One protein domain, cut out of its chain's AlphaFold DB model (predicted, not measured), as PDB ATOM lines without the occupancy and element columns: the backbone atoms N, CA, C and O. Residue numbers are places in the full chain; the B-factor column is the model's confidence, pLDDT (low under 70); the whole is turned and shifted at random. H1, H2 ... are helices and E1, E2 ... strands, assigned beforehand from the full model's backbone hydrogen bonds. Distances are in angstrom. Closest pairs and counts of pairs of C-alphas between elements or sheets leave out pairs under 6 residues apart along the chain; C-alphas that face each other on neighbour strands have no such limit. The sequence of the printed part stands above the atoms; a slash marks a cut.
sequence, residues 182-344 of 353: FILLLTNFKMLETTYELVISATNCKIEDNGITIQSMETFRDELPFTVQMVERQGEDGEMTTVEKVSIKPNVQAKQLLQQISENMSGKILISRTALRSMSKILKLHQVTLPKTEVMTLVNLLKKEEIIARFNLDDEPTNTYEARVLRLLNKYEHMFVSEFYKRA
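What this domain is: This is residues 182 to 344 of the 353 residues of the protein "DNA polymerase III, epsilon subunit" of Solibacillus silvestris (strain StLB046) (UniProt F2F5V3). A long, twisted sheet, curled like part of a barrel, is built mainly on the strands E1, E2 and E3, with H1 over one face and H5 over the other, while the sheet curls round H2. At one end an arm is made by E4 and residues 226 to 234 of E3; towards the other end lie H5 and H6, with the short H3 and H4 near them. The 163 printed residues include six named strands and six named helices, in the order E1 E2 E3 E4 H1 E5 H2 E6 H3 H4 H5 H6; the class is mixed, helices and strands. The sheet runs E4 E3 E2 E1 E5 E6 and is mixed, antiparallel from E4 to E1 and parallel from E1 to E6. The whole is elongated, 61 by 36 by 33 A, yet only just compact, close to loose, with a radius of gyration of the C-alphas of 18.2 A.

Where its parts are: E1, residues 182 to 191, begins at C-alpha 182 at (-26.384, 0.381, -1.847) and is 29.4 A long. E2, residues 195 to 208, is 41.2 A long, and E3, residues 211 to 234, is 55.4 A long and ends at (-49.596, 38.394, 4.945). E4, residues 240 to 248, is 24.5 A long. H1, residues 252 to 263, measures 16.6 A; E5, residues 269 to 272, follows. H2 is residues 277 to 286, 14.8 A long, and E6 is residues 295 to 297. H3, residues 298 to 302, H4, residues 305 to 311, and H5, residues 318 to 331 and 19.9 A long, come next. H6, residues 333 to 342, is 14.3 A long and ends at C-alpha 342 at (-19.306, -0.494, 11.801).

How they stand to each other: E1, E2, E3 and E4 form a meander, each strand the antiparallel neighbour of the one before, and each step is a hairpin. N 186 and O 201 of E1 and E2 are 2.9 A apart, N 202 and O 218 of E2 and E3 2.9 A, and N 229 and O 245 of E3 and E4 3.0 A, each within hydrogen-bond range. The pairing of E3 is staggered, with E2 over residues 211 to 225 and with E4 over 226 to 234, and E3 bends by 86 degrees at residue 230. E5 is parallel to E1, with N 185 and O 271 at 2.8 A, and to E6, with N 296 and O 270 at 2.8 A. E5, H2 and E6 form a strand-helix-strand unit, two parallel neighbour strands with a helix between, and its crossover is right-handed. H1 is on the sheet over E3 and E2 at a height of 10.0 A, along the strands, at 24 degrees to E2 on the local plane. H5, on the opposite face, is over E3 and E2 at a height of 8.8 A, slantwise to the strands, at 55 degrees to E3 on the local plane. The closest C-alphas of E1 and H2 are those of Thr 187 and Met 279, 6.8 A apart. H1, with residues 254 to 258 alone, and H2 only just touch, with 3 pairs of C-alphas within 8 A, the closest those of Lys 255 and His 286 at 5.3 A. H6 is on the sheet; its closest C-alpha to E3 is Glu 333, 5.3 A from that of Gly 211. H3 touches H6, with the C-alphas of Leu 301 and Met 335 closest at 6.4 A, and H3 only grazes the sheet with residues 298 to 301. H4 is not on the sheet, and it touches H3 only at the corner, with the C-alphas of Leu 298 and Ile 308 closest at 6.4 A. Every O i to N i+4 pair is within hydrogen-bond range in H1, H3, H5 and H6, against 4 of 6 in H2 and 1 of 3 in H4, where 3 of 4 O i to N i+3 pairs are within range.

The domain as a whole: The two C-alphas farthest apart are those of Asn 210 and Gly 238, 62.6 A. The printed part has no cut, and none of its links is long. The mean pLDDT of the printed part is 91.9, and no printed residue is under 70.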
ATOM      1  N   PHE A 182     -26.105  -1.038  -2.044       97.88
ATOM      2  CA  PHE A 182     -26.384   0.381  -1.847       97.88
ATOM      3  C   PHE A 182     -26.566   1.145  -3.150       97.88
ATOM      4  O   PHE A 182     -26.105   0.740  -4.216       97.88
ATOM      5  N   ILE A 183     -27.234   2.292  -3.052       97.75
ATOM      6  CA  ILE A 183     -27.367   3.260  -4.136       97.75
ATOM      7  C   ILE A 183     -26.634   4.532  -3.726       97.75
ATOM      8  O   ILE A 183     -27.018   5.187  -2.756       97.75
ATOM      9  N   LEU A 184     -25.596   4.909  -4.476       97.38
ATOM     10  CA  LEU A 184     -25.041   6.257  -4.408       97.38
ATOM     11  C   LEU A 184     -25.917   7.183  -5.257       97.38
ATOM     12  O   LEU A 184     -25.891   7.113  -6.485       97.38
ATOM     13  N   LEU A 185     -26.685   8.050  -4.600       96.00
ATOM     14  CA  LEU A 185     -27.557   9.028  -5.240       96.00
ATOM     15  C   LEU A 185     -26.982  10.437  -5.085       96.00
ATOM     16  O   LEU A 185     -26.941  11.014  -3.991       96.00
ATOM     17  N   LEU A 186     -26.556  11.005  -6.206       94.50
ATOM     18  CA  LEU A 186     -26.009  12.350  -6.299       94.50
ATOM     19  C   LEU A 186     -26.963  13.223  -7.104       94.50
ATOM     20  O   LEU A 186     -27.445  12.835  -8.165       94.50
ATOM     21  N   THR A 187     -27.247  14.416  -6.586       93.50
ATOM     22  CA  THR A 187     -28.163  15.358  -7.229       93.50
ATOM     23  C   THR A 187     -27.592  16.763  -7.233       93.50
ATOM     24  O   THR A 187     -27.056  17.204  -6.211       93.50
ATOM     25  N   ASN A 188     -27.792  17.492  -8.326       91.50
ATOM     26  CA  ASN A 188     -27.580  18.930  -8.408       91.50
ATOM     27  C   ASN A 188     -28.884  19.594  -8.840       91.50
ATOM     28  O   ASN A 188     -29.589  19.087  -9.710       91.50
ATOM     29  N   PHE A 189     -29.231  20.686  -8.167       91.81
ATOM     30  CA  PHE A 189     -30.447  21.434  -8.443       91.81
ATOM     31  C   PHE A 189     -30.194  22.911  -8.183       91.81
ATOM     32  O   PHE A 189     -30.224  23.364  -7.033       91.81
ATOM     33  N   LYS A 190     -29.878  23.634  -9.254       90.94
ATOM     34  CA  LYS A 190     -29.328  24.987  -9.198       90.94
ATOM     35  C   LYS A 190     -30.108  25.902 -10.131       90.94
ATOM     36  O   LYS A 190     -30.361  25.553 -11.275       90.94
ATOM     37  N   MET A 191     -30.479  27.078  -9.636       91.19
ATOM     38  CA  MET A 191     -31.097  28.112 -10.462       91.19
ATOM     39  C   MET A 191     -30.049  28.720 -11.403       91.19
ATOM     40  O   MET A 191     -28.957  29.083 -10.960       91.19
ATOM     41  N   LEU A 192     -30.398  28.823 -12.679       91.69
ATOM     42  CA  LEU A 192     -29.690  29.566 -13.718       91.69
ATOM     43  C   LEU A 192     -30.479  30.847 -14.047       91.69
ATOM     44  O   LEU A 192     -31.449  31.177 -13.365       91.69
ATOM     45  N   GLU A 193     -30.074  31.579 -15.086       90.88
ATOM     46  CA  GLU A 193     -30.733  32.839 -15.463       90.88
ATOM     47  C   GLU A 193     -32.209  32.644 -15.845       90.88
ATOM     48  O   GLU A 193     -33.062  33.433 -15.444       90.88
ATOM     49  N   THR A 194     -32.525  31.586 -16.600       90.75
ATOM     50  CA  THR A 194     -33.880  31.346 -17.140       90.75
ATOM     51  C   THR A 194     -34.434  29.948 -16.852       90.75
ATOM     52  O   THR A 194     -35.611  29.675 -17.094       90.75
ATOM     53  N   THR A 195     -33.613  29.062 -16.290       94.94
ATOM     54  CA  THR A 195     -33.938  27.656 -16.025       94.94
ATOM     55  C   THR A 195     -33.393  27.214 -14.664       94.94
ATOM     56  O   THR A 195     -32.721  27.964 -13.958       94.94
ATOM     57  N   TYR A 196     -33.715  25.989 -14.258       94.12
ATOM     58  CA  TYR A 196     -33.020  25.266 -13.200       94.12
ATOM     59  C   TYR A 196     -32.239  24.117 -13.815       94.12
ATOM     60  O   TYR A 196     -32.831  23.225 -14.412       94.12
ATOM     61  N   GLU A 197     -30.934  24.086 -13.597       93.75
ATOM     62  CA  GLU A 197     -30.142  22.897 -13.864       93.75
ATOM     63  C   GLU A 197     -30.599  21.771 -12.926       93.75
ATOM     64  O   GLU A 197     -30.639  21.949 -11.702       93.75
ATOM     65  N   LEU A 198     -30.931  20.613 -13.495       94.69
ATOM     66  CA  LEU A 198     -31.223  19.389 -12.763       94.69
ATOM     67  C   LEU A 198     -30.291  18.278 -13.235       94.69
ATOM     68  O   LEU A 198     -30.315  17.880 -14.397       94.69
ATOM     69  N   VAL A 199     -29.540  17.717 -12.291       94.25
ATOM     70  CA  VAL A 199     -28.756  16.504 -12.516       94.25
ATOM     71  C   VAL A 199     -29.107  15.474 -11.454       94.25
ATOM     72  O   VAL A 199     -29.131  15.795 -10.264       94.25
ATOM     73  N   ILE A 200     -29.394  14.247 -11.880       95.38
ATOM     74  CA  ILE A 200     -29.697  13.100 -11.021       95.38
ATOM     75  C   ILE A 200     -28.804  11.955 -11.480       95.38
ATOM     76  O   ILE A 200     -28.911  11.511 -12.615       95.38
ATOM     77  N   SER A 201     -27.934  11.479 -10.600       95.56
ATOM     78  CA  SER A 201     -27.020  10.370 -10.856       95.56
ATOM     79  C   SER A 201     -27.255   9.293  -9.813       95.56
ATOM     80  O   SER A 201     -27.082   9.550  -8.620       95.56
ATOM     81  N   ALA A 202     -27.595   8.087 -10.254       96.62
ATOM     82  CA  ALA A 202     -27.750   6.922  -9.396       96.62
ATOM     83  C   ALA A 202     -26.742   5.845  -9.800       96.62
ATOM     84  O   ALA A 202     -26.737   5.383 -10.938       96.62
ATOM     85  N   THR A 203     -25.902   5.433  -8.856       97.81
ATOM     86  CA  THR A 203     -24.970   4.314  -9.032       97.81
ATOM     87  C   THR A 203     -25.390   3.187  -8.098       97.81
ATOM     88  O   THR A 203     -25.372   3.359  -6.879       97.81
ATOM     89  N   ASN A 204     -25.791   2.048  -8.661       97.88
ATOM     90  CA  ASN A 204     -26.074   0.836  -7.901       97.88
ATOM     91  C   ASN A 204     -24.765   0.096  -7.647       97.88
ATOM     92  O   ASN A 204     -24.022  -0.215  -8.582       97.88
ATOM     93  N   CYS A 205     -24.509  -0.198  -6.383       97.94
ATOM     94  CA  CYS A 205     -23.260  -0.760  -5.916       97.94
ATOM     95  C   CYS A 205     -23.522  -1.930  -4.971       97.94
ATOM     96  O   CYS A 205     -24.552  -1.980  -4.299       97.94
ATOM     97  N   LYS A 206     -22.538  -2.820  -4.870       96.81
ATOM     98  CA  LYS A 206     -22.507  -3.911  -3.904       96.81
ATOM     99  C   LYS A 206     -21.156  -3.952  -3.202       96.81
ATOM    100  O   LYS A 206     -20.124  -3.815  -3.856       96.81
ATOM    101  N   ILE A 207     -21.169  -4.112  -1.885       95.25
ATOM    102  CA  ILE A 207     -19.979  -4.365  -1.074       95.25
ATOM    103  C   ILE A 207     -19.589  -5.839  -1.208       95.25
ATOM    104  O   ILE A 207     -20.411  -6.737  -1.007       95.25
ATOM    105  N   GLU A 208     -18.322  -6.068  -1.525       89.81
ATOM    106  CA  GLU A 208     -17.685  -7.381  -1.565       89.81
ATOM    107  C   GLU A 208     -16.378  -7.339  -0.763       89.81
ATOM    108  O   GLU A 208     -15.898  -6.266  -0.392       89.81
ATOM    109  N   ASP A 209     -15.788  -8.505  -0.505       75.88
ATOM    110  CA  ASP A 209     -14.660  -8.682   0.426       75.88
ATOM    111  C   ASP A 209     -13.461  -7.783   0.113       75.88
ATOM    112  O   ASP A 209     -12.756  -7.333   1.014       75.88
ATOM    113  N   ASN A 210     -13.268  -7.477  -1.171       73.56
ATOM    114  CA  ASN A 210     -12.134  -6.712  -1.677       73.56
ATOM    115  C   ASN A 210     -12.515  -5.342  -2.255       73.56
ATOM    116  O   ASN A 210     -11.691  -4.752  -2.948       73.56
ATOM    117  N   GLY A 211     -13.732  -4.832  -2.010       89.25
ATOM    118  CA  GLY A 211     -14.098  -3.492  -2.468       89.25
ATOM    119  C   GLY A 211     -15.569  -3.291  -2.817       89.25
ATOM    120  O   GLY A 211     -16.475  -3.794  -2.153       89.25
ATOM    121  N   ILE A 212     -15.801  -2.487  -3.854       95.88
ATOM    122  CA  ILE A 212     -17.141  -2.156  -4.349       95.88
ATOM    123  C   ILE A 212     -17.303  -2.645  -5.790       95.88
ATOM    124  O   ILE A 212     -16.621  -2.165  -6.696       95.88
ATOM    125  N   THR A 213     -18.291  -3.507  -6.023       96.06
ATOM    126  CA  THR A 213     -18.759  -3.855  -7.369       96.06
ATOM    127  C   THR A 213     -19.821  -2.860  -7.821       96.06
ATOM    128  O   THR A 213     -20.803  -2.610  -7.119       96.06
ATOM    129  N   ILE A 214     -19.656  -2.304  -9.022       96.88
ATOM    130  CA  ILE A 214     -20.642  -1.416  -9.644       96.88
ATOM    131  C   ILE A 214     -21.583  -2.253 -10.509       96.88
ATOM    132  O   ILE A 214     -21.149  -2.883 -11.468       96.88
ATOM    133  N   GLN A 215     -22.871  -2.250 -10.173       96.12
ATOM    134  CA  GLN A 215     -23.904  -3.006 -10.888       96.12
ATOM    135  C   GLN A 215     -24.448  -2.213 -12.079       96.12
ATOM    136  O   GLN A 215     -24.623  -2.752 -13.169       96.12
ATOM    137  N   SER A 216     -24.727  -0.928 -11.870       96.50
ATOM    138  CA  SER A 216     -25.193  -0.017 -12.915       96.50
ATOM    139  C   SER A 216     -24.981   1.435 -12.508       96.50
ATOM    140  O   SER A 216     -24.884   1.760 -11.322       96.50
ATOM    141  N   MET A 217     -24.923   2.321 -13.497       96.44
ATOM    142  CA  MET A 217     -24.932   3.762 -13.292       96.44
ATOM    143  C   MET A 217     -25.828   4.403 -14.341       96.44
ATOM    144  O   MET A 217     -25.763   4.038 -15.512       96.44
ATOM    145  N   GLU A 218     -26.658   5.341 -13.905       95.12
ATOM    146  CA  GLU A 218     -27.501   6.141 -14.782       95.12
ATOM    147  C   GLU A 218     -27.462   7.601 -14.340       95.12
ATOM    148  O   GLU A 218     -27.581   7.908 -13.147       95.12
ATOM    149  N   THR A 219     -27.307   8.497 -15.315       95.44
ATOM    150  CA  THR A 219     -27.268   9.939 -15.088       95.44
ATOM    151  C   THR A 219     -28.258  10.655 -16.000       95.44
ATOM    152  O   THR A 219     -28.126  10.644 -17.222       95.44
ATOM    153  N   PHE A 220     -29.217  11.347 -15.392       95.44
ATOM    154  CA  PHE A 220     -30.101  12.297 -16.055       95.44
ATOM    155  C   PHE A 220     -29.575  13.722 -15.867       95.44
ATOM    156  O   PHE A 220     -29.239  14.115 -14.747       95.44
ATOM    157  N   ARG A 221     -29.552  14.508 -16.946       94.75
ATOM    158  CA  ARG A 221     -29.192  15.931 -16.945       94.75
ATOM    159  C   ARG A 221     -30.132  16.685 -17.878       94.75
ATOM    160  O   ARG A 221     -30.253  16.304 -19.039       94.75
ATOM    161  N   ASP A 222     -30.758  17.742 -17.374       95.12
ATOM    162  CA  ASP A 222     -31.601  18.641 -18.166       95.12
ATOM    163  C   ASP A 222     -31.766  20.003 -17.471       95.12
ATOM    164  O   ASP A 222     -31.443  20.164 -16.290       95.12
ATOM    165  N   GLU A 223     -32.310  20.972 -18.198       95.38
ATOM    166  CA  GLU A 223     -32.693  22.279 -17.685       95.38
ATOM    167  C   GLU A 223     -34.217  22.402 -17.581       95.38
ATOM    168  O   GLU A 223     -34.967  22.246 -18.545       95.38
ATOM    169  N   LEU A 224     -34.700  22.708 -16.380       96.06
ATOM    170  CA  LEU A 224     -36.120  22.834 -16.092       96.06
ATOM    171  C   LEU A 224     -36.566  24.294 -16.220       96.06
ATOM    172  O   LEU A 224     -36.064  25.146 -15.483       96.06
ATOM    173  N   PRO A 225     -37.547  24.615 -17.078       95.06
ATOM    174  CA  PRO A 225     -38.078  25.967 -17.146       95.06
ATOM    175  C   PRO A 225     -38.854  26.302 -15.869       95.06
ATOM    176  O   PRO A 225     -39.524  25.443 -15.276       95.06
ATOM    177  N   PHE A 226     -38.815  27.570 -15.467       94.44
ATOM    178  CA  PHE A 226     -39.614  28.087 -14.359       94.44
ATOM    179  C   PHE A 226     -40.363  29.361 -14.749       94.44
ATOM    180  O   PHE A 226     -40.018  30.045 -15.708       94.44
ATOM    181  N   THR A 227     -41.402  29.684 -13.988       92.69
ATOM    182  CA  THR A 227     -42.109  30.963 -14.063       92.69
ATOM    183  C   THR A 227     -42.020  31.684 -12.725       92.69
ATOM    184  O   THR A 227     -41.948  31.046 -11.671       92.69
ATOM    185  N   VAL A 228     -42.017  33.015 -12.759       91.56
ATOM    186  CA  VAL A 228     -42.040  33.864 -11.561       91.56
ATOM    187  C   VAL A 228     -43.384  34.571 -11.501       91.56
ATOM    188  O   VAL A 228     -43.833  35.153 -12.487       91.56
ATOM    189  N   GLN A 229     -44.040  34.497 -10.349       91.62
ATOM    190  CA  GLN A 229     -45.273  35.222 -10.064       91.62
ATOM    191  C   GLN A 229     -45.076  36.062  -8.807       91.62
ATOM    192  O   GLN A 229     -44.586  35.549  -7.805       91.62
ATOM    193  N   MET A 230     -45.488  37.327  -8.841       90.44
ATOM    194  CA  MET A 230     -45.566  38.150  -7.636       90.44
ATOM    195  C   MET A 230     -46.809  37.752  -6.848       90.44
ATOM    196  O   MET A 230     -47.914  37.770  -7.388       90.44
ATOM    197  N   VAL A 231     -46.628  37.357  -5.592       90.75
ATOM    198  CA  VAL A 231     -47.724  36.941  -4.716       90.75
ATOM    199  C   VAL A 231     -47.667  37.766  -3.444       90.75
ATOM    200  O   VAL A 231     -46.622  37.855  -2.806       90.75
ATOM    201  N   GLU A 232     -48.793  38.353  -3.065       90.31
ATOM    202  CA  GLU A 232     -48.907  39.044  -1.788       90.31
ATOM    203  C   GLU A 232     -49.060  38.022  -0.655       90.31
ATOM    204  O   GLU A 232     -49.850  37.075  -0.737       90.31
ATOM    205  N   ARG A 233     -48.272  38.189   0.405       83.38
ATOM    206  CA  ARG A 233     -48.247  37.318   1.575       83.38
ATOM    207  C   ARG A 233     -48.414  38.153   2.830       83.38
ATOM    208  O   ARG A 233     -47.643  39.079   3.063       83.38
ATOM    209  N   GLN A 234     -49.393  37.784   3.641       85.50
ATOM    210  CA  GLN A 234     -49.596  38.394   4.945       85.50
ATOM    211  C   GLN A 234     -48.620  37.787   5.962       85.50
ATOM    212  O   GLN A 234     -48.550  36.559   6.088       85.50
ATOM    213  N   GLY A 235     -47.847  38.634   6.638       78.69
ATOM    214  CA  GLY A 235     -47.004  38.273   7.775       78.69
ATOM    215  C   GLY A 235     -47.827  37.950   9.025       78.69
ATOM    216  O   GLY A 235     -49.027  38.219   9.084       78.69
ATOM    217  N   GLU A 236     -47.189  37.364  10.042       77.25
ATOM    218  CA  GLU A 236     -47.836  37.059  11.336       77.25
ATOM    219  C   GLU A 236     -48.285  38.324  12.093       77.25
ATOM    220  O   GLU A 236     -49.187  38.267  12.925       77.25
ATOM    221  N   ASP A 237     -47.689  39.467  11.764       82.44
ATOM    222  CA  ASP A 237     -48.017  40.818  12.225       82.44
ATOM    223  C   ASP A 237     -49.143  41.493  11.419       82.44
ATOM    224  O   ASP A 237     -49.592  42.585  11.769       82.44
ATOM    225  N   GLY A 238     -49.634  40.841  10.360       80.00
ATOM    226  CA  GLY A 238     -50.676  41.358   9.482       80.00
ATOM    227  C   GLY A 238     -50.171  42.225   8.326       80.00
ATOM    228  O   GLY A 238     -51.004  42.643   7.518       80.00
ATOM    229  N   GLU A 239     -48.858  42.470   8.199       85.12
ATOM    230  CA  GLU A 239     -48.292  43.243   7.087       85.12
ATOM    231  C   GLU A 239     -48.331  42.455   5.770       85.12
ATOM    232  O   GLU A 239     -47.988  41.274   5.710       85.12
ATOM    233  N   MET A 240     -48.737  43.117   4.684       81.62
ATOM    234  CA  MET A 240     -48.725  42.522   3.346       81.62
ATOM    235  C   MET A 240     -47.356  42.734   2.701       81.62
ATOM    236  O   MET A 240     -46.941  43.863   2.450       81.62
ATOM    237  N   THR A 241     -46.670  41.639   2.390       85.44
ATOM    238  CA  THR A 241     -45.388  41.642   1.680       85.44
ATOM    239  C   THR A 241     -45.542  40.981   0.318       85.44
ATOM    240  O   THR A 241     -46.121  39.903   0.197       85.44
ATOM    241  N   THR A 242     -45.024  41.609  -0.734       85.19
ATOM    242  CA  THR A 242     -44.968  40.980  -2.058       85.19
ATOM    243  C   THR A 242     -43.750  40.074  -2.120       85.19
ATOM    244  O   THR A 242     -42.621  40.534  -1.957       85.19
ATOM    245  N   VAL A 243     -43.970  38.785  -2.365       89.75
ATOM    246  CA  VAL A 243     -42.906  37.793  -2.519       89.75
ATOM    247  C   VAL A 243     -42.927  37.184  -3.913       89.75
ATOM    248  O   VAL A 243     -43.981  36.907  -4.488       89.75
ATOM    249  N   GLU A 244     -41.739  36.923  -4.446       89.19
ATOM    250  CA  GLU A 244     -41.582  36.173  -5.686       89.19
ATOM    251  C   GLU A 244     -41.862  34.686  -5.446       89.19
ATOM    252  O   GLU A 244     -41.194  34.006  -4.662       89.19
ATOM    253  N   LYS A 245     -42.856  34.154  -6.153       89.19
ATOM    254  CA  LYS A 245     -43.163  32.729  -6.200       89.19
ATOM    255  C   LYS A 245     -42.614  32.132  -7.489       89.19
ATOM    256  O   LYS A 245     -43.194  32.297  -8.562       89.19
ATOM    257  N   VAL A 246     -41.525  31.382  -7.358       89.12
ATOM    258  CA  VAL A 246     -40.935  30.593  -8.447       89.12
ATOM    259  C   VAL A 246     -41.681  29.263  -8.589       89.12
ATOM    260  O   VAL A 246     -41.798  28.504  -7.625       89.12
ATOM    261  N   SER A 247     -42.174  28.963  -9.790       91.62
ATOM    262  CA  SER A 247     -42.846  27.703 -10.129       91.62
ATOM    263  C   SER A 247     -42.067  26.966 -11.214       91.62
ATOM    264  O   SER A 247     -41.995  27.421 -12.348       91.62
ATOM    265  N   ILE A 248     -41.480  25.822 -10.864       95.06
ATOM    266  CA  ILE A 248     -40.622  25.022 -11.750       95.06
ATOM    267  C   ILE A 248     -41.472  23.939 -12.418       95.06
ATOM    268  O   ILE A 248     -42.281  23.291 -11.748       95.06
ATOM    269  N   LYS A 249     -41.307  23.726 -13.728       93.25
ATOM    270  CA  LYS A 249     -42.010  22.659 -14.448       93.25
ATOM    271  C   LYS A 249     -41.296  21.315 -14.217       93.25
ATOM    272  O   LYS A 249     -40.097  21.232 -14.474       93.25
ATOM    273  N   PRO A 250     -41.990  20.258 -13.756       95.00
ATOM    274  CA  PRO A 250     -41.379  18.939 -13.604       95.00
ATOM    275  C   PRO A 250     -41.033  18.329 -14.967       95.00
ATOM    276  O   PRO A 250     -41.746  18.550 -15.952       95.00
ATOM    277  N   ASN A 251     -39.981  17.513 -15.008       97.69
ATOM    278  CA  ASN A 251     -39.580  16.771 -16.201       97.69
ATOM    279  C   ASN A 251     -40.044  15.301 -16.118       97.69
ATOM    280  O   ASN A 251     -39.952  14.653 -15.074       97.69
ATOM    281  N   VAL A 252     -40.579  14.776 -17.225       97.25
ATOM    282  CA  VAL A 252     -41.151  13.418 -17.287       97.25
ATOM    283  C   VAL A 252     -40.077  12.337 -17.156       97.25
ATOM    284  O   VAL A 252     -40.284  11.378 -16.420       97.25
ATOM    285  N   GLN A 253     -38.929  12.504 -17.813       97.44
ATOM    286  CA  GLN A 253     -37.806  11.565 -17.747       97.44
ATOM    287  C   GLN A 253     -37.157  11.577 -16.357       97.44
ATOM    288  O   GLN A 253     -36.926  10.519 -15.780       97.44
ATOM    289  N   ALA A 254     -36.974  12.760 -15.759       97.31
ATOM    290  CA  ALA A 254     -36.513  12.881 -14.375       97.31
ATOM    291  C   ALA A 254     -37.451  12.155 -13.400       97.31
ATOM    292  O   ALA A 254     -37.000  11.443 -12.503       97.31
ATOM    293  N   LYS A 255     -38.772  12.304 -13.584       97.94
ATOM    294  CA  LYS A 255     -39.769  11.583 -12.786       97.94
ATOM    295  C   LYS A 255     -39.642  10.068 -12.957       97.94
ATOM    296  O   LYS A 255     -39.657   9.368 -11.950       97.94
ATOM    297  N   GLN A 256     -39.509   9.580 -14.191       97.88
ATOM    298  CA  GLN A 256     -39.353   8.151 -14.484       97.88
ATOM    299  C   GLN A 256     -38.104   7.568 -13.814       97.88
ATOM    300  O   GLN A 256     -38.215   6.563 -13.117       97.88
ATOM    301  N   LEU A 257     -36.956   8.244 -13.922       97.00
ATOM    302  CA  LEU A 257     -35.723   7.825 -13.250       97.00
ATOM    303  C   LEU A 257     -35.891   7.781 -11.723       97.00
ATOM    304  O   LEU A 257     -35.525   6.806 -11.073       97.00
ATOM    305  N   LEU A 258     -36.491   8.812 -11.118       97.50
ATOM    306  CA  LEU A 258     -36.738   8.834  -9.671       97.50
ATOM    307  C   LEU A 258     -37.688   7.712  -9.220       97.50
ATOM    308  O   LEU A 258     -37.510   7.174  -8.127       97.50
ATOM    309  N   GLN A 259     -38.685   7.361 -10.037       97.44
ATOM    310  CA  GLN A 259     -39.580   6.228  -9.774       97.44
ATOM    311  C   GLN A 259     -38.812   4.903  -9.813       97.44
ATOM    312  O   GLN A 259     -38.898   4.137  -8.858       97.44
ATOM    313  N   GLN A 260     -37.975   4.691 -10.831       96.25
ATOM    314  CA  GLN A 260     -37.109   3.511 -10.926       96.25
ATOM    315  C   GLN A 260     -36.138   3.414  -9.742       96.25
ATOM    316  O   GLN A 260     -35.952   2.336  -9.181       96.25
ATOM    317  N   ILE A 261     -35.533   4.529  -9.319       95.94
ATOM    318  CA  ILE A 261     -34.669   4.568  -8.129       95.94
ATOM    319  C   ILE A 261     -35.460   4.165  -6.879       95.94
ATOM    320  O   ILE A 261     -34.957   3.397  -6.065       95.94
ATOM    321  N   SER A 262     -36.689   4.669  -6.723       95.56
ATOM    322  CA  SER A 262     -37.558   4.339  -5.587       95.56
ATOM    323  C   SER A 262     -37.893   2.846  -5.530       95.56
ATOM    324  O   SER A 262     -37.751   2.223  -4.478       95.56
ATOM    325  N   GLU A 263     -38.267   2.263  -6.669       94.56
ATOM    326  CA  GLU A 263     -38.605   0.841  -6.803       94.56
ATOM    327  C   GLU A 263     -37.399  -0.068  -6.512       94.56
ATOM    328  O   GLU A 263     -37.543  -1.094  -5.848       94.56
ATOM    329  N   ASN A 264     -36.195   0.343  -6.922       93.19
ATOM    330  CA  ASN A 264     -34.952  -0.407  -6.706       93.19
ATOM    331  C   ASN A 264     -34.310  -0.207  -5.318       93.19
ATOM    332  O   ASN A 264     -33.291  -0.834  -5.026       93.19
ATOM    333  N   MET A 265     -34.862   0.662  -4.464       93.06
ATOM    334  CA  MET A 265     -34.278   1.006  -3.157       93.06
ATOM    335  C   MET A 265     -34.570  -0.037  -2.067       93.06
ATOM    336  O   MET A 265     -33.915  -0.047  -1.027       93.06
ATOM    337  N   SER A 266     -35.580  -0.889  -2.265       89.00
ATOM    338  CA  SER A 266     -35.989  -1.878  -1.263       89.00
ATOM    339  C   SER A 266     -34.825  -2.805  -0.892       89.00
ATOM    340  O   SER A 266     -34.212  -3.410  -1.769       89.00
ATOM    341  N   GLY A 267     -34.502  -2.898   0.402       90.44
ATOM    342  CA  GLY A 267     -33.378  -3.702   0.901       90.44
ATOM    343  C   GLY A 267     -31.978  -3.138   0.607       90.44
ATOM    344  O   GLY A 267     -30.992  -3.818   0.883       90.44
ATOM    345  N   LYS A 268     -31.865  -1.914   0.070       95.69
ATOM    346  CA  LYS A 268     -30.582  -1.245  -0.200       95.69
ATOM    347  C   LYS A 268     -30.371  -0.038   0.700       95.69
ATOM    348  O   LYS A 268     -31.319   0.668   1.041       95.69
ATOM    349  N   ILE A 269     -29.113   0.260   1.006       96.50
ATOM    350  CA  ILE A 269     -28.728   1.500   1.690       96.50
ATOM    351  C   ILE A 269     -28.727   2.665   0.697       96.50
ATOM    352  O   ILE A 269     -28.189   2.554  -0.403       96.50
ATOM    353  N   LEU A 270     -29.256   3.820   1.097       96.12
ATOM    354  CA  LEU A 270     -29.096   5.056   0.334       96.12
ATOM    355  C   LEU A 270     -27.860   5.818   0.816       96.12
ATOM    356  O   LEU A 270     -27.802   6.256   1.962       96.12
ATOM    357  N   ILE A 271     -26.900   6.062  -0.069       96.38
ATOM    358  CA  ILE A 271     -25.777   6.961   0.197       96.38
ATOM    359  C   ILE A 271     -25.972   8.232  -0.619       96.38
ATOM    360  O   ILE A 271     -26.061   8.191  -1.841       96.38
ATOM    361  N   SER A 272     -26.016   9.379   0.048       94.00
ATOM    362  CA  SER A 272     -26.097  10.688  -0.603       94.00
ATOM    363  C   SER A 272     -24.866  11.534  -0.296       94.00
ATOM    364  O   SER A 272     -24.067  11.223   0.584       94.00
ATOM    365  N   ARG A 273     -24.680  12.658  -0.996       88.88
ATOM    366  CA  ARG A 273     -23.586  13.584  -0.659       88.88
ATOM    367  C   ARG A 273     -23.768  14.188   0.738       88.88
ATOM    368  O   ARG A 273     -22.871  14.117   1.573       88.88
ATOM    369  N   THR A 274     -24.933  14.786   0.972       82.88
ATOM    370  CA  THR A 274     -25.340  15.455   2.219       82.88
ATOM    371  C   THR A 274     -26.722  14.962   2.649       82.88
ATOM    372  O   THR A 274     -27.328  14.133   1.969       82.88
ATOM    373  N   ALA A 275     -27.240  15.462   3.777       77.38
ATOM    374  CA  ALA A 275     -28.608  15.176   4.203       77.38
ATOM    375  C   ALA A 275     -29.622  15.464   3.080       77.38
ATOM    376  O   ALA A 275     -29.470  16.419   2.318       77.38
ATOM    377  N   LEU A 276     -30.701  14.685   3.035       79.81
ATOM    378  CA  LEU A 276     -31.651  14.619   1.917       79.81
ATOM    379  C   LEU A 276     -32.437  15.912   1.611       79.81
ATOM    380  O   LEU A 276     -33.306  15.889   0.751       79.81
ATOM    381  N   ARG A 277     -32.159  17.053   2.260       75.31
ATOM    382  CA  ARG A 277     -32.932  18.304   2.109       75.31
ATOM    383  C   ARG A 277     -32.996  18.808   0.665       75.31
ATOM    384  O   ARG A 277     -34.056  19.254   0.229       75.31
ATOM    385  N   SER A 278     -31.882  18.773  -0.066       74.44
ATOM    386  CA  SER A 278     -31.855  19.151  -1.488       74.44
ATOM    387  C   SER A 278     -32.676  18.170  -2.326       74.44
ATOM    388  O   SER A 278     -33.542  18.582  -3.095       74.44
ATOM    389  N   MET A 279     -32.485  16.874  -2.087       86.00
ATOM    390  CA  MET A 279     -33.210  15.795  -2.751       86.00
ATOM    391  C   MET A 279     -34.723  15.850  -2.491       86.00
ATOM    392  O   MET A 279     -35.509  15.617  -3.404       86.00
ATOM    393  N   SER A 280     -35.157  16.240  -1.288       89.81
ATOM    394  CA  SER A 280     -36.574  16.409  -0.944       89.81
ATOM    395  C   SER A 280     -37.284  17.414  -1.854       89.81
ATOM    396  O   SER A 280     -38.450  17.208  -2.183       89.81
ATOM    397  N   LYS A 281     -36.598  18.480  -2.297       91.25
ATOM    398  CA  LYS A 281     -37.169  19.445  -3.253       91.25
ATOM    399  C   LYS A 281     -37.395  18.804  -4.622       91.25
ATOM    400  O   LYS A 281     -38.471  18.970  -5.188       91.25
ATOM    401  N   ILE A 282     -36.415  18.045  -5.112       94.81
ATOM    402  CA  ILE A 282     -36.473  17.347  -6.406       94.81
ATOM    403  C   ILE A 282     -37.579  16.282  -6.393       94.81
ATOM    404  O   ILE A 282     -38.409  16.246  -7.301       94.81
ATOM    405  N   LEU A 283     -37.635  15.465  -5.339       95.38
ATOM    406  CA  LEU A 283     -38.666  14.443  -5.138       95.38
ATOM    407  C   LEU A 283     -40.069  15.057  -5.079       95.38
ATOM    408  O   LEU A 283     -40.974  14.593  -5.771       95.38
ATOM    409  N   LYS A 284     -40.244  16.147  -4.317       95.38
ATOM    410  CA  LYS A 284     -41.524  16.864  -4.221       95.38
ATOM    411  C   LYS A 284     -41.946  17.472  -5.558       95.38
ATOM    412  O   LYS A 284     -43.114  17.358  -5.916       95.38
ATOM    413  N   LEU A 285     -41.013  18.083  -6.294       95.75
ATOM    414  CA  LEU A 285     -41.264  18.643  -7.625       95.75
ATOM    415  C   LEU A 285     -41.813  17.577  -8.586       95.75
ATOM    416  O   LEU A 285     -42.784  17.828  -9.295       95.75
ATOM    417  N   HIS A 286     -41.234  16.375  -8.561       97.06
ATOM    418  CA  HIS A 286     -41.608  15.271  -9.450       97.06
ATOM    419  C   HIS A 286     -42.680  14.335  -8.870       97.06
ATOM    420  O   HIS A 286     -43.091  13.387  -9.539       97.06
ATOM    421  N   GLN A 287     -43.177  14.620  -7.661       96.88
ATOM    422  CA  GLN A 287     -44.183  13.824  -6.947       96.88
ATOM    423  C   GLN A 287     -43.760  12.358  -6.757       96.88
ATOM    424  O   GLN A 287     -44.551  11.437  -6.950       96.88
ATOM    425  N   VAL A 288     -42.497  12.145  -6.388       96.62
ATOM    426  CA  VAL A 288     -41.936  10.824  -6.078       96.62
ATOM    427  C   VAL A 288     -41.608  10.754  -4.592       96.62
ATOM    428  O   VAL A 288     -41.139  11.722  -4.001       96.62
ATOM    429  N   THR A 289     -41.859   9.602  -3.976       93.12
ATOM    430  CA  THR A 289     -41.459   9.302  -2.596       93.12
ATOM    431  C   THR A 289     -40.503   8.119  -2.629       93.12
ATOM    432  O   THR A 289     -40.728   7.190  -3.400       93.12
ATOM    433  N   LEU A 290     -39.444   8.162  -1.821       91.62
ATOM    434  CA  LEU A 290     -38.557   7.017  -1.612       91.62
ATOM    435  C   LEU A 290     -39.057   6.182  -0.427       91.62
ATOM    436  O   LEU A 290     -39.587   6.765   0.528       91.62
ATOM    437  N   PRO A 291     -38.878   4.850  -0.445       91.25
ATOM    438  CA  PRO A 291     -39.169   4.028   0.720       91.25
ATOM    439  C   PRO A 291     -38.262   4.413   1.893       91.25
ATOM    440  O   PRO A 291     -37.171   4.967   1.724       91.25
ATOM    441  N   LYS A 292     -38.719   4.111   3.111       90.25
ATOM    442  CA  LYS A 292     -37.898   4.272   4.310       90.25
ATOM    443  C   LYS A 292     -36.757   3.257   4.238       90.25
ATOM    444  O   LYS A 292     -37.001   2.058   4.236       90.25
ATOM    445  N   THR A 293     -35.530   3.752   4.187       91.88
ATOM    446  CA  THR A 293     -34.317   2.938   4.232       91.88
ATOM    447  C   THR A 293     -33.278   3.604   5.128       91.88
ATOM    448  O   THR A 293     -33.455   4.746   5.575       91.88
ATOM    449  N   GLU A 294     -32.200   2.890   5.410       92.62
ATOM    450  CA  GLU A 294     -31.028   3.458   6.043       92.62
ATOM    451  C   GLU A 294     -30.307   4.399   5.076       92.62
ATOM    452  O   GLU A 294     -30.114   4.106   3.894       92.62
ATOM    453  N   VAL A 295     -29.944   5.572   5.595       91.94
ATOM    454  CA  VAL A 295     -29.334   6.649   4.820       91.94
ATOM    455  C   VAL A 295     -27.975   6.983   5.410       91.94
ATOM    456  O   VAL A 295     -27.869   7.300   6.595       91.94
ATOM    457  N   MET A 296     -26.953   6.985   4.564       92.94
ATOM    458  CA  MET A 296     -25.612   7.460   4.885       92.94
ATOM    459  C   MET A 296     -25.269   8.687   4.046       92.94
ATOM    460  O   MET A 296     -25.892   8.965   3.021       92.94
ATOM    461  N   THR A 297     -24.241   9.426   4.466       93.31
ATOM    462  CA  THR A 297     -23.732  10.557   3.686       93.31
ATOM    463  C   THR A 297     -22.244  10.424   3.417       93.31
ATOM    464  O   THR A 297     -21.489  10.010   4.299       93.31
ATOM    465  N   LEU A 298     -21.804  10.855   2.234       94.00
ATOM    466  CA  LEU A 298     -20.381  10.966   1.905       94.00
ATOM    467  C   LEU A 298     -19.640  11.880   2.888       94.00
ATOM    468  O   LEU A 298     -18.473  11.636   3.182       94.00
ATOM    469  N   VAL A 299     -20.320  12.897   3.434       90.00
ATOM    470  CA  VAL A 299     -19.772  13.757   4.495       90.00
ATOM    471  C   VAL A 299     -19.329  12.942   5.710       90.00
ATOM    472  O   VAL A 299     -18.195  13.091   6.163       90.00
ATOM    473  N   ASN A 300     -20.187  12.046   6.198       86.19
ATOM    474  CA  ASN A 300     -19.876  11.222   7.367       86.19
ATOM    475  C   ASN A 300     -18.876  10.104   7.048       86.19
ATOM    476  O   ASN A 300     -18.022   9.807   7.883       86.19
ATOM    477  N   LEU A 301     -18.967   9.521   5.848       90.50
ATOM    478  CA  LEU A 301     -18.094   8.437   5.388       90.50
ATOM    479  C   LEU A 301     -16.651   8.907   5.181       90.50
ATOM    480  O   LEU A 301     -15.713   8.286   5.671       90.50
ATOM    481  N   LEU A 302     -16.457  10.009   4.453       91.50
ATOM    482  CA  LEU A 302     -15.134  10.423   3.978       91.50
ATOM    483  C   LEU A 302     -14.459  11.443   4.899       91.50
ATOM    484  O   LEU A 302     -13.234  11.559   4.869       91.50
ATOM    485  N   LYS A 303     -15.236  12.184   5.707       86.31
ATOM    486  CA  LYS A 303     -14.779  13.161   6.721       86.31
ATOM    487  C   LYS A 303     -13.809  14.251   6.220       86.31
ATOM    488  O   LYS A 303     -13.234  14.972   7.030       86.31
ATOM    489  N   LYS A 304     -13.618  14.378   4.903       89.38
ATOM    490  CA  LYS A 304     -12.662  15.284   4.251       89.38
ATOM    491  C   LYS A 304     -13.343  16.057   3.135       89.38
ATOM    492  O   LYS A 304     -13.705  15.479   2.106       89.38
ATOM    493  N   GLU A 305     -13.516  17.358   3.343       89.06
ATOM    494  CA  GLU A 305     -14.232  18.238   2.416       89.06
ATOM    495  C   GLU A 305     -13.608  18.234   1.019       89.06
ATOM    496  O   GLU A 305     -14.344  18.150   0.034       89.06
ATOM    497  N   GLU A 306     -12.274  18.204   0.914       91.50
ATOM    498  CA  GLU A 306     -11.584  18.165  -0.377       91.50
ATOM    499  C   GLU A 306     -11.880  16.891  -1.179       91.50
ATOM    500  O   GLU A 306     -11.835  16.901  -2.408       91.50
ATOM    501  N   ILE A 307     -12.203  15.785  -0.503       91.25
ATOM    502  CA  ILE A 307     -12.575  14.532  -1.162       91.25
ATOM    503  C   ILE A 307     -14.044  14.577  -1.570       91.25
ATOM    504  O   ILE A 307     -14.373  14.237  -2.705       91.25
ATOM    505  N   ILE A 308     -14.916  15.022  -0.665       90.75
ATOM    506  CA  ILE A 308     -16.363  15.104  -0.896       90.75
ATOM    507  C   ILE A 308     -16.667  16.041  -2.071       90.75
ATOM    508  O   ILE A 308     -17.531  15.733  -2.890       90.75
ATOM    509  N   ALA A 309     -15.927  17.146  -2.202       90.75
ATOM    510  CA  ALA A 309     -16.061  18.085  -3.313       90.75
ATOM    511  C   ALA A 309     -15.793  17.447  -4.688       90.75
ATOM    512  O   ALA A 309     -16.308  17.920  -5.694       90.75
ATOM    513  N   ARG A 310     -15.043  16.340  -4.757       90.88
ATOM    514  CA  ARG A 310     -14.770  15.639  -6.025       90.88
ATOM    515  C   ARG A 310     -15.962  14.836  -6.547       90.88
ATOM    516  O   ARG A 310     -15.926  14.406  -7.693       90.88
ATOM    517  N   PHE A 311     -16.987  14.636  -5.720       90.94
ATOM    518  CA  PHE A 311     -18.275  14.057  -6.111       90.94
ATOM    519  C   PHE A 311     -19.288  15.130  -6.544       90.94
ATOM    520  O   PHE A 311     -20.478  14.836  -6.671       90.94
ATOM    521  N   ASN A 312     -18.862  16.387  -6.711       87.56
ATOM    522  CA  ASN A 312     -19.733  17.425  -7.247       87.56
ATOM    523  C   ASN A 312     -20.172  17.075  -8.665       87.56
ATOM    524  O   ASN A 312     -19.421  16.510  -9.443       87.56
ATOM    525  N   LEU A 313     -21.395  17.441  -9.005       80.44
ATOM    526  CA  LEU A 313     -21.884  17.374 -10.373       80.44
ATOM    527  C   LEU A 313     -21.495  18.694 -11.037       80.44
ATOM    528  O   LEU A 313     -22.266  19.649 -10.999       80.44
ATOM    529  N   ASP A 314     -20.254  18.764 -11.517       78.00
ATOM    530  CA  ASP A 314     -19.715  19.950 -12.192       78.00
ATOM    531  C   ASP A 314     -20.269  20.067 -13.627       78.00
ATOM    532  O   ASP A 314     -20.902  19.136 -14.145       78.00
ATOM    533  N   ASP A 315     -19.989  21.194 -14.288       77.44
ATOM    534  CA  ASP A 315     -20.242  21.413 -15.720       77.44
ATOM    535  C   ASP A 315     -19.255  20.596 -16.576       77.44
ATOM    536  O   ASP A 315     -18.388  21.124 -17.272       77.44
ATOM    537  N   GLU A 316     -19.345  19.271 -16.485       85.56
ATOM    538  CA  GLU A 316     -18.580  18.330 -17.299       85.56
ATOM    539  C   GLU A 316     -19.519  17.372 -18.058       85.56
ATOM    540  O   GLU A 316     -20.648  17.119 -17.615       85.56
ATOM    541  N   PRO A 317     -19.076  16.808 -19.199       90.25
ATOM    542  CA  PRO A 317     -19.843  15.802 -19.927       90.25
ATOM    543  C   PRO A 317     -20.194  14.591 -19.051       90.25
ATOM    544  O   PRO A 317     -19.362  14.127 -18.268       90.25
ATOM    545  N   THR A 318     -21.400  14.038 -19.222       90.56
ATOM    546  CA  THR A 318     -21.923  12.922 -18.411       90.56
ATOM    547  C   THR A 318     -20.957  11.741 -18.311       90.56
ATOM    548  O   THR A 318     -20.674  11.271 -17.217       90.56
ATOM    549  N   ASN A 319     -20.369  11.312 -19.427       92.00
ATOM    550  CA  ASN A 319     -19.395  10.217 -19.459       92.00
ATOM    551  C   ASN A 319     -18.119  10.506 -18.639       92.00
ATOM    552  O   ASN A 319     -17.575   9.606 -17.997       92.00
ATOM    553  N   THR A 320     -17.641  11.753 -18.637       92.31
ATOM    554  CA  THR A 320     -16.491  12.186 -17.827       92.31
ATOM    555  C   THR A 320     -16.829  12.139 -16.340       92.31
ATOM    556  O   THR A 320     -16.046  11.609 -15.546       92.31
ATOM    557  N   TYR A 321     -18.012  12.640 -15.979       91.62
ATOM    558  CA  TYR A 321     -18.529  12.587 -14.617       91.62
ATOM    559  C   TYR A 321     -18.671  11.144 -14.115       91.62
ATOM    560  O   TYR A 321     -18.150  10.805 -13.051       91.62
ATOM    561  N   GLU A 322     -19.303  10.272 -14.900       94.31
ATOM    562  CA  GLU A 322     -19.501   8.865 -14.546       94.31
ATOM    563  C   GLU A 322     -18.158   8.169 -14.312       94.31
ATOM    564  O   GLU A 322     -17.921   7.615 -13.237       94.31
ATOM    565  N   ALA A 323     -17.208   8.307 -15.242       94.94
ATOM    566  CA  ALA A 323     -15.864   7.751 -15.087       94.94
ATOM    567  C   ALA A 323     -15.140   8.266 -13.827       94.94
ATOM    568  O   ALA A 323     -14.356   7.537 -13.204       94.94
ATOM    569  N   ARG A 324     -15.389   9.520 -13.428       95.12
ATOM    570  CA  ARG A 324     -14.833  10.106 -12.205       95.12
ATOM    571  C   ARG A 324     -15.457   9.504 -10.950       95.12
ATOM    572  O   ARG A 324     -14.700   9.143 -10.047       95.12
ATOM    573  N   VAL A 325     -16.781   9.362 -10.889       95.00
ATOM    574  CA  VAL A 325     -17.480   8.735  -9.752       95.00
ATOM    575  C   VAL A 325     -16.994   7.306  -9.541       95.00
ATOM    576  O   VAL A 325     -16.619   6.961  -8.422       95.00
ATOM    577  N   LEU A 326     -16.895   6.512 -10.610       95.31
ATOM    578  CA  LEU A 326     -16.396   5.134 -10.540       95.31
ATOM    579  C   LEU A 326     -14.969   5.076  -9.973       95.31
ATOM    580  O   LEU A 326     -14.672   4.281  -9.081       95.31
ATOM    581  N   ARG A 327     -14.087   5.978 -10.425       96.31
ATOM    582  CA  ARG A 327     -12.711   6.080  -9.912       96.31
ATOM    583  C   ARG A 327     -12.664   6.469  -8.435       96.31
ATOM    584  O   ARG A 327     -11.784   6.007  -7.715       96.31
ATOM    585  N   LEU A 328     -13.557   7.353  -7.989       95.88
ATOM    586  CA  LEU A 328     -13.625   7.778  -6.590       95.88
ATOM    587  C   LEU A 328     -14.171   6.673  -5.686       95.88
ATOM    588  O   LEU A 328     -13.623   6.488  -4.602       95.88
ATOM    589  N   LEU A 329     -15.198   5.945  -6.131       95.75
ATOM    590  CA  LEU A 329     -15.734   4.788  -5.413       95.75
ATOM    591  C   LEU A 329     -14.645   3.741  -5.184       95.75
ATOM    592  O   LEU A 329     -14.390   3.407  -4.036       95.75
ATOM    593  N   ASN A 330     -13.928   3.339  -6.238       94.94
ATOM    594  CA  ASN A 330     -12.795   2.414  -6.125       94.94
ATOM    595  C   ASN A 330     -11.708   2.973  -5.182       94.94
ATOM    596  O   ASN A 330     -11.342   2.351  -4.192       94.94
ATOM    597  N   LYS A 331     -11.262   4.220  -5.396       95.56
ATOM    598  CA  LYS A 331     -10.194   4.824  -4.578       95.56
ATOM    599  C   LYS A 331     -10.503   4.848  -3.073       95.56
ATOM    600  O   LYS A 331      -9.576   4.792  -2.262       95.56
ATOM    601  N   TYR A 332     -11.770   5.008  -2.694       95.12
ATOM    602  CA  TYR A 332     -12.191   5.139  -1.297       95.12
ATOM    603  C   TYR A 332     -13.018   3.954  -0.798       95.12
ATOM    604  O   TYR A 332     -13.626   4.067   0.263       95.12
ATOM    605  N   GLU A 333     -13.012   2.824  -1.505       94.88
ATOM    606  CA  GLU A 333     -13.866   1.667  -1.210       94.88
ATOM    607  C   GLU A 333     -13.732   1.169   0.231       94.88
ATOM    608  O   GLU A 333     -14.740   0.947   0.898       94.88
ATOM    609  N   HIS A 334     -12.508   1.139   0.768       92.88
ATOM    610  CA  HIS A 334     -12.231   0.746   2.152       92.88
ATOM    611  C   HIS A 334     -13.030   1.551   3.191       92.88
ATOM    612  O   HIS A 334     -13.383   1.019   4.241       92.88
ATOM    613  N   MET A 335     -13.342   2.823   2.915       93.31
ATOM    614  CA  MET A 335     -14.146   3.659   3.813       93.31
ATOM    615  C   MET A 335     -15.618   3.232   3.812       93.31
ATOM    616  O   MET A 335     -16.255   3.254   4.862       93.31
ATOM    617  N   PHE A 336     -16.151   2.827   2.654       94.38
ATOM    618  CA  PHE A 336     -17.516   2.309   2.537       94.38
ATOM    619  C   PHE A 336     -17.616   0.940   3.201       94.38
ATOM    620  O   PHE A 336     -18.452   0.754   4.077       94.38
ATOM    621  N   VAL A 337     -16.709   0.024   2.851       93.50
ATOM    622  CA  VAL A 337     -16.632  -1.320   3.439       93.50
ATOM    623  C   VAL A 337     -16.544  -1.225   4.968       93.50
ATOM    624  O   VAL A 337     -17.339  -1.837   5.676       93.50
ATOM    625  N   SER A 338     -15.642  -0.384   5.492       91.94
ATOM    626  CA  SER A 338     -15.496  -0.178   6.938       91.94
ATOM    627  C   SER A 338     -16.781   0.333   7.595       91.94
ATOM    628  O   SER A 338     -17.128  -0.139   8.675       91.94
ATOM    629  N   GLU A 339     -17.506   1.266   6.974       92.88
ATOM    630  CA  GLU A 339     -18.754   1.779   7.550       92.88
ATOM    631  C   GLU A 339     -19.862   0.714   7.585       92.88
ATOM    632  O   GLU A 339     -20.621   0.661   8.555       92.88
ATOM    633  N   PHE A 340     -19.933  -0.169   6.583       94.44
ATOM    634  CA  PHE A 340     -20.894  -1.277   6.574       94.44
ATOM    635  C   PHE A 340     -20.664  -2.231   7.750       94.44
ATOM    636  O   PHE A 340     -21.621  -2.578   8.445       94.44
ATOM    637  N   TYR A 341     -19.405  -2.575   8.039       92.50
ATOM    638  CA  TYR A 341     -19.056  -3.358   9.230       92.50
ATOM    639  C   TYR A 341     -19.374  -2.608  10.526       92.50
ATOM    640  O   TYR A 341     -19.990  -3.165  11.434       92.50
ATOM    641  N   LYS A 342     -19.041  -1.313  10.606       92.50
ATOM    642  CA  LYS A 342     -19.306  -0.494  11.801       92.50
ATOM    643  C   LYS A 342     -20.780  -0.432  12.186       92.50
ATOM    644  O   LYS A 342     -21.091  -0.361  13.373       92.50
ATOM    645  N   ARG A 343     -21.669  -0.470  11.194       93.00
ATOM    646  CA  ARG A 343     -23.131  -0.457  11.358       93.00
ATOM    647  C   ARG A 343     -23.757  -1.856  11.399       93.00
ATOM    648  O   ARG A 343     -24.980  -1.963  11.399       93.00
ATOM    649  N   ALA A 344     -22.935  -2.911  11.424       93.19
ATOM    650  CA  ALA A 344     -23.354  -4.315  11.385       93.19
ATOM    651  C   ALA A 344     -24.290  -4.664  10.209       93.19
ATOM    652  O   ALA A 344     -25.177  -5.511  10.340       93.19
TER     653      ALA A 344